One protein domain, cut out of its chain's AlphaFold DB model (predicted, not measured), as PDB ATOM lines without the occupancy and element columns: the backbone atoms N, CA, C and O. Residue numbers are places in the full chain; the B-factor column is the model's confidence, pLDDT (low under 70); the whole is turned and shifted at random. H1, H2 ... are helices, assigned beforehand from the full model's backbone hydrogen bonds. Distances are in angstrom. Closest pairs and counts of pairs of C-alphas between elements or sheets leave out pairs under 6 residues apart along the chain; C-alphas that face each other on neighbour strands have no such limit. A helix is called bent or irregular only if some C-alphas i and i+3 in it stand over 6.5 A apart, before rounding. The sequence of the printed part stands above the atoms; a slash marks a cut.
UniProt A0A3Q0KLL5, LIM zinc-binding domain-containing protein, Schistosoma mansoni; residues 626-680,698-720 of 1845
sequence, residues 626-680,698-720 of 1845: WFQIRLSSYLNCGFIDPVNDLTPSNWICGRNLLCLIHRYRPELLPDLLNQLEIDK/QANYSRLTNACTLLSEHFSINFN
ATOM      1  N   TRP A 626      59.391 149.916  61.926       83.22
ATOM      2  CA  TRP A 626      57.968 150.240  61.792       83.22
ATOM      3  C   TRP A 626      57.084 148.986  61.673       83.22
ATOM      4  O   TRP A 626      56.062 148.907  62.358       83.22
ATOM      5  N   PHE A 627      57.483 147.979  60.886       84.93
ATOM      6  CA  PHE A 627      56.732 146.719  60.782       84.93
ATOM      7  C   PHE A 627      56.718 145.952  62.105       84.93
ATOM      8  O   PHE A 627      55.637 145.621  62.598       84.93
ATOM      9  N   GLN A 628      57.884 145.782  62.742       81.02
ATOM     10  CA  GLN A 628      57.999 145.248  64.106       81.02
ATOM     11  C   GLN A 628      57.086 146.005  65.085       81.02
ATOM     12  O   GLN A 628      56.451 145.403  65.952       81.02
ATOM     13  N   ILE A 629      56.970 147.330  64.926       70.41
ATOM     14  CA  ILE A 629      56.114 148.162  65.771       70.41
ATOM     15  C   ILE A 629      54.619 147.883  65.566       70.41
ATOM     16  O   ILE A 629      53.867 147.876  66.544       70.41
ATOM     17  N   ARG A 630      54.165 147.693  64.321       83.23
ATOM     18  CA  ARG A 630      52.740 147.486  64.002       83.23
ATOM     19  C   ARG A 630      52.267 146.056  64.240       83.23
ATOM     20  O   ARG A 630      51.117 145.870  64.636       83.23
ATOM     21  N   LEU A 631      53.147 145.079  64.041       85.24
ATOM     22  CA  LEU A 631      52.833 143.654  64.120       85.24
ATOM     23  C   LEU A 631      53.022 143.045  65.523       85.24
ATOM     24  O   LEU A 631      52.545 141.940  65.772       85.24
ATOM     25  N   SER A 632      53.626 143.783  66.463       74.20
ATOM     26  CA  SER A 632      53.917 143.341  67.841       74.20
ATOM     27  C   SER A 632      52.749 142.669  68.577       74.20
ATOM     28  O   SER A 632      52.960 141.706  69.309       74.20
ATOM     29  N   SER A 633      51.509 143.113  68.354       73.99
ATOM     30  CA  SER A 633      50.319 142.518  68.976       73.99
ATOM     31  C   SER A 633      49.975 141.112  68.470       73.99
ATOM     32  O   SER A 633      49.327 140.369  69.194       73.99
ATOM     33  N   TYR A 634      50.388 140.743  67.256       81.54
ATOM     34  CA  TYR A 634      50.159 139.407  66.689       81.54
ATOM     35  C   TYR A 634      51.307 138.458  67.035       81.54
ATOM     36  O   TYR A 634      51.062 137.288  67.321       81.54
ATOM     37  N   LEU A 635      52.537 138.986  67.099       75.91
ATOM     38  CA  LEU A 635      53.719 138.265  67.578       75.91
ATOM     39  C   LEU A 635      53.534 137.803  69.033       75.91
ATOM     40  O   LEU A 635      53.696 136.625  69.330       75.91
ATOM     41  N   ASN A 636      53.082 138.699  69.919       71.00
ATOM     42  CA  ASN A 636      52.779 138.372  71.321       71.00
ATOM     43  C   ASN A 636      51.671 137.309  71.494       71.00
ATOM     44  O   ASN A 636      51.537 136.757  72.582       71.00
ATOM     45  N   CYS A 637      50.875 137.044  70.454       72.91
ATOM     46  CA  CYS A 637      49.810 136.040  70.447       72.91
ATOM     47  C   CYS A 637      50.171 134.782  69.631       72.91
ATOM     48  O   CYS A 637      49.303 133.944  69.407       72.91
ATOM     49  N   GLY A 638      51.415 134.648  69.151       73.85
ATOM     50  CA  GLY A 638      51.870 133.487  68.371       73.85
ATOM     51  C   GLY A 638      51.289 133.379  66.953       73.85
ATOM     52  O   GLY A 638      51.394 132.330  66.323       73.85
ATOM     53  N   PHE A 639      50.672 134.439  66.422       74.32
ATOM     54  CA  PHE A 639      50.045 134.407  65.092       74.32
ATOM     55  C   PHE A 639      51.041 134.580  63.931       74.32
ATOM     56  O   PHE A 639      50.722 134.221  62.792       74.32
ATOM     57  N   ILE A 640      52.236 135.105  64.206       81.60
ATOM     58  CA  ILE A 640      53.291 135.419  63.230       81.60
ATOM     59  C   ILE A 640      54.686 135.230  63.840       81.60
ATOM     60  O   ILE A 640      54.845 135.320  65.058       81.60
ATOM     61  N   ASP A 641      55.685 135.061  62.980       75.58
ATOM     62  CA  ASP A 641      57.103 135.026  63.340       75.58
ATOM     63  C   ASP A 641      57.719 136.441  63.481       75.58
ATOM     64  O   ASP A 641      57.154 137.422  62.975       75.58
ATOM     65  N   PRO A 642      58.882 136.594  64.148       71.89
ATOM     66  CA  PRO A 642      59.571 137.878  64.265       71.89
ATOM     67  C   PRO A 642      60.053 138.416  62.906       71.89
ATOM     68  O   PRO A 642      60.960 137.862  62.292       71.89
ATOM     69  N   VAL A 643      59.502 139.556  62.468       79.66
ATOM     70  CA  VAL A 643      59.983 140.282  61.276       79.66
ATOM     71  C   VAL A 643      61.377 140.851  61.551       79.66
ATOM     72  O   VAL A 643      61.513 141.926  62.141       79.66
ATOM     73  N   ASN A 644      62.416 140.125  61.148       75.05
ATOM     74  CA  ASN A 644      63.813 140.492  61.403       75.05
ATOM     75  C   ASN A 644      64.438 141.326  60.269       75.05
ATOM     76  O   ASN A 644      65.342 142.123  60.529       75.05
ATOM     77  N   ASP A 645      63.914 141.202  59.047       78.78
ATOM     78  CA  ASP A 645      64.418 141.836  57.825       78.78
ATOM     79  C   ASP A 645      63.280 142.184  56.830       78.78
ATOM     80  O   ASP A 645      62.093 142.014  57.120       78.78
ATOM     81  N   LEU A 646      63.647 142.705  55.652       80.39
ATOM     82  CA  LEU A 646      62.734 143.006  54.533       80.39
ATOM     83  C   LEU A 646      62.788 141.952  53.408       80.39
ATOM     84  O   LEU A 646      62.267 142.189  52.319       80.39
ATOM     85  N   THR A 647      63.442 140.810  53.634       77.28
ATOM     86  CA  THR A 647      63.598 139.752  52.628       77.28
ATOM     87  C   THR A 647      62.269 139.029  52.376       77.28
ATOM     88  O   THR A 647      61.406 138.998  53.258       77.28
ATOM     89  N   PRO A 648      62.089 138.385  51.206       78.94
ATOM     90  CA  PRO A 648      60.827 137.737  50.844       78.94
ATOM     91  C   PRO A 648      60.355 136.674  51.852       78.94
ATOM     92  O   PRO A 648      59.153 136.436  51.974       78.94
ATOM     93  N   SER A 649      61.283 136.065  52.603       76.29
ATOM     94  CA  SER A 649      61.007 135.034  53.614       76.29
ATOM     95  C   SER A 649      59.964 135.473  54.654       76.29
ATOM     96  O   SER A 649      59.047 134.714  54.967       76.29
ATOM     97  N   ASN A 650      60.033 136.729  55.105       81.09
ATOM     98  CA  ASN A 650      59.139 137.304  56.110       81.09
ATOM     99  C   ASN A 650      57.741 137.672  55.566       81.09
ATOM    100  O   ASN A 650      56.855 138.015  56.352       81.09
ATOM    101  N   TRP A 651      57.514 137.622  54.246       85.85
ATOM    102  CA  TRP A 651      56.318 138.209  53.619       85.85
ATOM    103  C   TRP A 651      55.571 137.277  52.652       85.85
ATOM    104  O   TRP A 651      54.345 137.375  52.553       85.85
ATOM    105  N   ILE A 652      56.256 136.322  52.010       81.91
ATOM    106  CA  ILE A 652      55.657 135.345  51.077       81.91
ATOM    107  C   ILE A 652      54.553 134.493  51.731       81.91
ATOM    108  O   ILE A 652      53.607 134.093  51.056       81.91
ATOM    109  N   CYS A 653      54.606 134.249  53.045       82.72
ATOM    110  CA  CYS A 653      53.585 133.472  53.761       82.72
ATOM    111  C   CYS A 653      52.209 134.172  53.866       82.72
ATOM    112  O   CYS A 653      51.241 133.570  54.343       82.72
ATOM    113  N   GLY A 654      52.116 135.460  53.507       85.20
ATOM    114  CA  GLY A 654      50.908 136.288  53.592       85.20
ATOM    115  C   GLY A 654      50.470 136.676  55.014       85.20
ATOM    116  O   GLY A 654      49.864 137.733  55.189       85.20
ATOM    117  N   ARG A 655      50.816 135.884  56.044       88.43
ATOM    118  CA  ARG A 655      50.395 136.067  57.453       88.43
ATOM    119  C   ARG A 655      50.708 137.477  57.972       88.43
ATOM    120  O   ARG A 655      49.826 138.130  58.528       88.43
ATOM    121  N   ASN A 656      51.922 137.975  57.720       90.10
ATOM    122  CA  ASN A 656      52.351 139.314  58.141       90.10
ATOM    123  C   ASN A 656      51.595 140.450  57.430       90.10
ATOM    124  O   ASN A 656      51.289 141.462  58.061       90.10
ATOM    125  N   LEU A 657      51.219 140.284  56.156       91.75
ATOM    126  CA  LEU A 657      50.411 141.277  55.441       91.75
ATOM    127  C   LEU A 657      48.949 141.268  55.921       91.75
ATOM    128  O   LEU A 657      48.401 142.334  56.193       91.75
ATOM    129  N   LEU A 658      48.338 140.092  56.115       91.40
ATOM    130  CA  LEU A 658      46.976 139.969  56.662       91.40
ATOM    131  C   LEU A 658      46.875 140.563  58.076       91.40
ATOM    132  O   LEU A 658      45.967 141.346  58.356       91.40
ATOM    133  N   CYS A 659      47.843 140.273  58.950       90.68
ATOM    134  CA  CYS A 659      47.901 140.864  60.288       90.68
ATOM    135  C   CYS A 659      48.071 142.393  60.238       90.68
ATOM    136  O   CYS A 659      47.443 143.103  61.024       90.68
ATOM    137  N   LEU A 660      48.860 142.922  59.295       91.49
ATOM    138  CA  LEU A 660      49.025 144.366  59.111       91.49
ATOM    139  C   LEU A 660      47.735 145.042  58.615       91.49
ATOM    140  O   LEU A 660      47.380 146.105  59.123       91.49
ATOM    141  N   ILE A 661      47.016 144.425  57.672       91.26
ATOM    142  CA  ILE A 661      45.713 144.907  57.181       91.26
ATOM    143  C   ILE A 661      44.706 144.931  58.336       91.26
ATOM    144  O   ILE A 661      44.159 145.990  58.644       91.26
ATOM    145  N   HIS A 662      44.536 143.813  59.050       92.02
ATOM    146  CA  HIS A 662      43.630 143.707  60.199       92.02
ATOM    147  C   HIS A 662      43.985 144.696  61.331       92.02
ATOM    148  O   HIS A 662      43.097 145.180  62.031       92.02
ATOM    149  N   ARG A 663      45.262 145.082  61.487       86.30
ATOM    150  CA  ARG A 663      45.692 146.067  62.501       86.30
ATOM    151  C   ARG A 663      45.119 147.468  62.292       86.30
ATOM    152  O   ARG A 663      44.967 148.214  63.265       86.30
ATOM    153  N   TYR A 664      44.862 147.819  61.036       86.05
ATOM    154  CA  TYR A 664      44.395 149.132  60.590       86.05
ATOM    155  C   TYR A 664      42.930 149.132  60.149       86.05
ATOM    156  O   TYR A 664      42.252 150.146  60.295       86.05
ATOM    157  N   ARG A 665      42.464 148.005  59.607       84.54
ATOM    158  CA  ARG A 665      41.126 147.785  59.058       84.54
ATOM    159  C   ARG A 665      40.607 146.396  59.455       84.54
ATOM    160  O   ARG A 665      40.531 145.508  58.602       84.54
ATOM    161  N   PRO A 666      40.284 146.164  60.742       83.23
ATOM    162  CA  PRO A 666      39.764 144.874  61.187       83.23
ATOM    163  C   PRO A 666      38.448 144.489  60.492       83.23
ATOM    164  O   PRO A 666      38.175 143.308  60.314       83.23
ATOM    165  N   GLU A 667      37.675 145.469  60.013       83.94
ATOM    166  CA  GLU A 667      36.443 145.257  59.246       83.94
ATOM    167  C   GLU A 667      36.641 144.544  57.893       83.94
ATOM    168  O   GLU A 667      35.672 144.034  57.340       83.94
ATOM    169  N   LEU A 668      37.874 144.485  57.369       84.78
ATOM    170  CA  LEU A 668      38.206 143.765  56.131       84.78
ATOM    171  C   LEU A 668      38.591 142.298  56.370       84.78
ATOM    172  O   LEU A 668      38.639 141.513  55.426       84.78
ATOM    173  N   LEU A 669      38.902 141.929  57.616       85.01
ATOM    174  CA  LEU A 669      39.390 140.602  58.001       85.01
ATOM    175  C   LEU A 669      38.745 140.138  59.326       85.01
ATOM    176  O   LEU A 669      39.473 139.842  60.275       85.01
ATOM    177  N   PRO A 670      37.399 140.065  59.416       73.85
ATOM    178  CA  PRO A 670      36.710 139.663  60.648       73.85
ATOM    179  C   PRO A 670      37.102 138.246  61.094       73.85
ATOM    180  O   PRO A 670      37.329 138.010  62.278       73.85
ATOM    181  N   ASP A 671      37.278 137.332  60.137       77.05
ATOM    182  CA  ASP A 671      37.669 135.938  60.361       77.05
ATOM    183  C   ASP A 671      39.191 135.721  60.235       77.05
ATOM    184  O   ASP A 671      39.635 134.712  59.680       77.05
ATOM    185  N   LEU A 672      40.020 136.665  60.713       80.55
ATOM    186  CA  LEU A 672      41.488 136.565  60.611       80.55
ATOM    187  C   LEU A 672      42.015 135.217  61.133       80.55
ATOM    188  O   LEU A 672      42.912 134.644  60.520       80.55
ATOM    189  N   LEU A 673      41.450 134.698  62.230       70.69
ATOM    190  CA  LEU A 673      41.858 133.416  62.808       70.69
ATOM    191  C   LEU A 673      41.694 132.268  61.796       70.69
ATOM    192  O   LEU A 673      42.668 131.585  61.497       70.69
ATOM    193  N   ASN A 674      40.523 132.143  61.165       70.83
ATOM    194  CA  ASN A 674      40.245 131.106  60.162       70.83
ATOM    195  C   ASN A 674      41.184 131.198  58.942       70.83
ATOM    196  O   ASN A 674      41.523 130.182  58.339       70.83
ATOM    197  N   GLN A 675      41.633 132.405  58.579       68.63
ATOM    198  CA  GLN A 675      42.594 132.607  57.484       68.63
ATOM    199  C   GLN A 675      44.045 132.274  57.872       68.63
ATOM    200  O   GLN A 675      44.872 132.034  56.992       68.63
ATOM    201  N   LEU A 676      44.365 132.251  59.170       71.40
ATOM    202  CA  LEU A 676      45.665 131.842  59.705       71.40
ATOM    203  C   LEU A 676      45.709 130.348  60.081       71.40
ATOM    204  O   LEU A 676      46.777 129.750  60.009       71.40
ATOM    205  N   GLU A 677      44.576 129.734  60.441       58.74
ATOM    206  CA  GLU A 677      44.485 128.354  60.958       58.74
ATOM    207  C   GLU A 677      44.320 127.247  59.896       58.74
ATOM    208  O   GLU A 677      44.090 126.091  60.247       58.74
ATOM    209  N   ILE A 678      44.516 127.552  58.605       49.85
ATOM    210  CA  ILE A 678      44.506 126.557  57.503       49.85
ATOM    211  C   ILE A 678      45.497 125.396  57.755       49.85
ATOM    212  O   ILE A 678      45.315 124.288  57.255       49.85
ATOM    213  N   ASP A 679      46.511 125.636  58.586       45.85
ATOM    214  CA  ASP A 679      47.589 124.708  58.923       45.85
ATOM    215  C   ASP A 679      47.141 123.575  59.899       45.85
ATOM    216  O   ASP A 679      47.941 122.701  60.237       45.85
ATOM    217  N   LYS A 680      45.870 123.554  60.350       39.68
ATOM    218  CA  LYS A 680      45.274 122.524  61.232       39.68
ATOM    219  C   LYS A 680      44.304 121.587  60.488       39.68
ATOM    220  O   LYS A 680      43.089 121.764  60.544       39.68
ATOM    221  N   GLN A 698      50.421 125.977  48.879       60.49
ATOM    222  CA  GLN A 698      49.094 126.402  48.413       60.49
ATOM    223  C   GLN A 698      48.373 127.294  49.446       60.49
ATOM    224  O   GLN A 698      47.691 128.253  49.070       60.49
ATOM    225  N   ALA A 699      48.542 127.026  50.745       66.28
ATOM    226  CA  ALA A 699      48.010 127.855  51.828       66.28
ATOM    227  C   ALA A 699      48.737 129.210  51.923       66.28
ATOM    228  O   ALA A 699      48.084 130.254  51.994       66.28
ATOM    229  N   ASN A 700      50.072 129.213  51.836       70.52
ATOM    230  CA  ASN A 700      50.899 130.423  51.747       70.52
ATOM    231  C   ASN A 700      50.486 131.296  50.550       70.52
ATOM    232  O   ASN A 700      50.188 132.480  50.720       70.52
ATOM    233  N   TYR A 701      50.376 130.687  49.365       68.20
ATOM    234  CA  TYR A 701      49.900 131.321  48.134       68.20
ATOM    235  C   TYR A 701      48.520 131.966  48.329       68.20
ATOM    236  O   TYR A 701      48.317 133.121  47.948       68.20
ATOM    237  N   SER A 702      47.570 131.245  48.935       73.52
ATOM    238  CA  SER A 702      46.210 131.738  49.196       73.52
ATOM    239  C   SER A 702      46.218 132.979  50.099       73.52
ATOM    240  O   SER A 702      45.659 134.020  49.736       73.52
ATOM    241  N   ARG A 703      46.936 132.912  51.232       85.19
ATOM    242  CA  ARG A 703      47.078 134.026  52.186       85.19
ATOM    243  C   ARG A 703      47.724 135.260  51.540       85.19
ATOM    244  O   ARG A 703      47.234 136.371  51.741       85.19
ATOM    245  N   LEU A 704      48.781 135.077  50.742       84.53
ATOM    246  CA  LEU A 704      49.453 136.163  50.017       84.53
ATOM    247  C   LEU A 704      48.541 136.793  48.951       84.53
ATOM    248  O   LEU A 704      48.415 138.014  48.894       84.53
ATOM    249  N   THR A 705      47.859 135.966  48.154       79.81
ATOM    250  CA  THR A 705      46.925 136.413  47.104       79.81
ATOM    251  C   THR A 705      45.800 137.265  47.693       79.81
ATOM    252  O   THR A 705      45.498 138.339  47.168       79.81
ATOM    253  N   ASN A 706      45.217 136.834  48.817       86.32
ATOM    254  CA  ASN A 706      44.196 137.606  49.525       86.32
ATOM    255  C   ASN A 706      44.748 138.957  50.018       86.32
ATOM    256  O   ASN A 706      44.169 140.006  49.741       86.32
ATOM    257  N   ALA A 707      45.911 138.953  50.679       88.22
ATOM    258  CA  ALA A 707      46.525 140.176  51.189       88.22
ATOM    259  C   ALA A 707      46.824 141.204  50.082       88.22
ATOM    260  O   ALA A 707      46.497 142.381  50.232       88.22
ATOM    261  N   CYS A 708      47.387 140.770  48.951       86.39
ATOM    262  CA  CYS A 708      47.662 141.645  47.810       86.39
ATOM    263  C   CYS A 708      46.379 142.165  47.136       86.39
ATOM    264  O   CYS A 708      46.356 143.314  46.696       86.39
ATOM    265  N   THR A 709      45.301 141.369  47.113       83.31
ATOM    266  CA  THR A 709      43.974 141.814  46.640       83.31
ATOM    267  C   THR A 709      43.445 142.945  47.521       83.31
ATOM    268  O   THR A 709      43.165 144.034  47.026       83.31
ATOM    269  N   LEU A 710      43.417 142.738  48.841       88.34
ATOM    270  CA  LEU A 710      42.954 143.736  49.811       88.34
ATOM    271  C   LEU A 710      43.786 145.031  49.761       88.34
ATOM    272  O   LEU A 710      43.220 146.121  49.842       88.34
ATOM    273  N   LEU A 711      45.110 144.929  49.585       89.24
ATOM    274  CA  LEU A 711      46.018 146.076  49.421       89.24
ATOM    275  C   LEU A 711      45.737 146.878  48.137       89.24
ATOM    276  O   LEU A 711      45.758 148.111  48.173       89.24
ATOM    277  N   SER A 712      45.414 146.201  47.033       84.64
ATOM    278  CA  SER A 712      44.999 146.841  45.779       84.64
ATOM    279  C   SER A 712      43.638 147.535  45.924       84.64
ATOM    280  O   SER A 712      43.518 148.728  45.636       84.64
ATOM    281  N   GLU A 713      42.627 146.821  46.428       84.79
ATOM    282  CA  GLU A 713      41.223 147.256  46.406       84.79
ATOM    283  C   GLU A 713      40.881 148.303  47.477       84.79
ATOM    284  O   GLU A 713      40.166 149.261  47.184       84.79
ATOM    285  N   HIS A 714      41.415 148.178  48.699       86.77
ATOM    286  CA  HIS A 714      41.068 149.073  49.814       86.77
ATOM    287  C   HIS A 714      42.109 150.155  50.124       86.77
ATOM    288  O   HIS A 714      41.796 151.107  50.838       86.77
ATOM    289  N   PHE A 715      43.334 150.025  49.605       86.95
ATOM    290  CA  PHE A 715      44.442 150.941  49.909       86.95
ATOM    291  C   PHE A 715      45.143 151.499  48.657       86.95
ATOM    292  O   PHE A 715      46.058 152.309  48.789       86.95
ATOM    293  N   SER A 716      44.724 151.088  47.450       85.12
ATOM    294  CA  SER A 716      45.326 151.476  46.159       85.12
ATOM    295  C   SER A 716      46.813 151.110  45.996       85.12
ATOM    296  O   SER A 716      47.487 151.618  45.096       85.12
ATOM    297  N   ILE A 717      47.331 150.194  46.821       83.78
ATOM    298  CA  ILE A 717      48.728 149.749  46.790       83.78
ATOM    299  C   ILE A 717      48.869 148.658  45.727       83.78
ATOM    300  O   ILE A 717      48.531 147.496  45.945       83.78
ATOM    301  N   ASN A 718      49.404 149.045  44.571       77.80
ATOM    302  CA  ASN A 718      49.677 148.153  43.449       77.80
ATOM    303  C   ASN A 718      51.188 148.032  43.216       77.80
ATOM    304  O   ASN A 718      51.936 148.990  43.420       77.80
ATOM    305  N   PHE A 719      51.641 146.859  42.773       66.98
ATOM    306  CA  PHE A 719      53.023 146.661  42.346       66.98
ATOM    307  C   PHE A 719      53.181 147.077  40.875       66.98
ATOM    308  O   PHE A 719      52.642 146.427  39.980       66.98
ATOM    309  N   ASN A 720      53.902 148.174  40.620       53.92
ATOM    310  CA  ASN A 720      54.193 148.646  39.263       53.92
ATOM    311  C   ASN A 720      55.412 147.916  38.687       53.92
ATOM    312  O   ASN A 720      56.494 147.957  39.271       53.92
TER     313      ASN A 720
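AT A GLANCE: This is residues 626 to 680 and 698 to 720 of the 1845 residues of the protein "LIM zinc-binding domain-containing protein" of Schistosoma mansoni (UniProt A0A3Q0KLL5). A small rounded cluster of four helices has the short helix H2 in its middle, with H4, the longest helix, along one side of it and H1 crossing it about perpendicular on another side. H3 folds back from H2 and packs near the beginnings of H2 and H4, while a long loop, residues 636 to 654, joins H1 to H2. The printed part has 78 residues with four named helices, H1, H2, H3 and H4 along the chain, and no named strand; the class is all helix. It is compact, with a radius of gyration of the C-alphas of 11.9 A and spans of 30 by 27 by 25 A.

IN THESE COORDINATES: H1, residues 626 to 635, begins at C-alpha 626 (57.968, 150.240, 61.792) and is irregular, with C-alphas 630 and 633 7.4 A apart. H2 is residues 655 to 664, 14.7 A long. H3, residues 672 to 679, is irregular too, with C-alphas 676 and 679 7.4 A apart. H4, residues 698 to 715, is 25.0 A long and ends at C-alpha 715 (44.442, 150.941, 49.909).

HOW THE PARTS SIT: H2 is the hub, touching three helices. H1 touches it about perpendicular, at 80 degrees, with the C-alphas of Leu 631 and Leu 660 closest, 6.3 A. H2 and H3 form a helical hairpin, opposite ways at a shallow tilt of 9 degrees; the C-alphas of Arg 655 and Leu 676 are closest, 6.7 A. H4 touches H2 with residues 703 to 711 alone, the same way at a shallow tilt of 29 degrees, closest at the C-alphas of Leu 658 and Ala 707, 5.5 A. With residues 699 to 703 alone H4 touches H3, closest at the C-alphas of Ile 678 and Ala 699, 6.8 A. The helix packing is mostly aligned, with 3 of 4 touching pairs at a shallow tilt. H1 is apart from H3 and H4. Every O i to N i+4 pair is within hydrogen-bond range in H4, against 4 of 6 in H1, 5 of 6 in H2 and 2 of 4 in H3.

THE WHOLE: The two C-alphas farthest apart, those of Lys 680 and Asn 720, are 35.3 A apart. Residues 681 to 697 are not printed, and C-alphas 680 and 698 are 13.9 A apart across this cut. The link from H1 to H2 is long, that from H2 to H3 short. The mean pLDDT of the printed part is 78.6; residues 675, 677 to 680, 698 to 699, 701 and 719 to 720 are under 70.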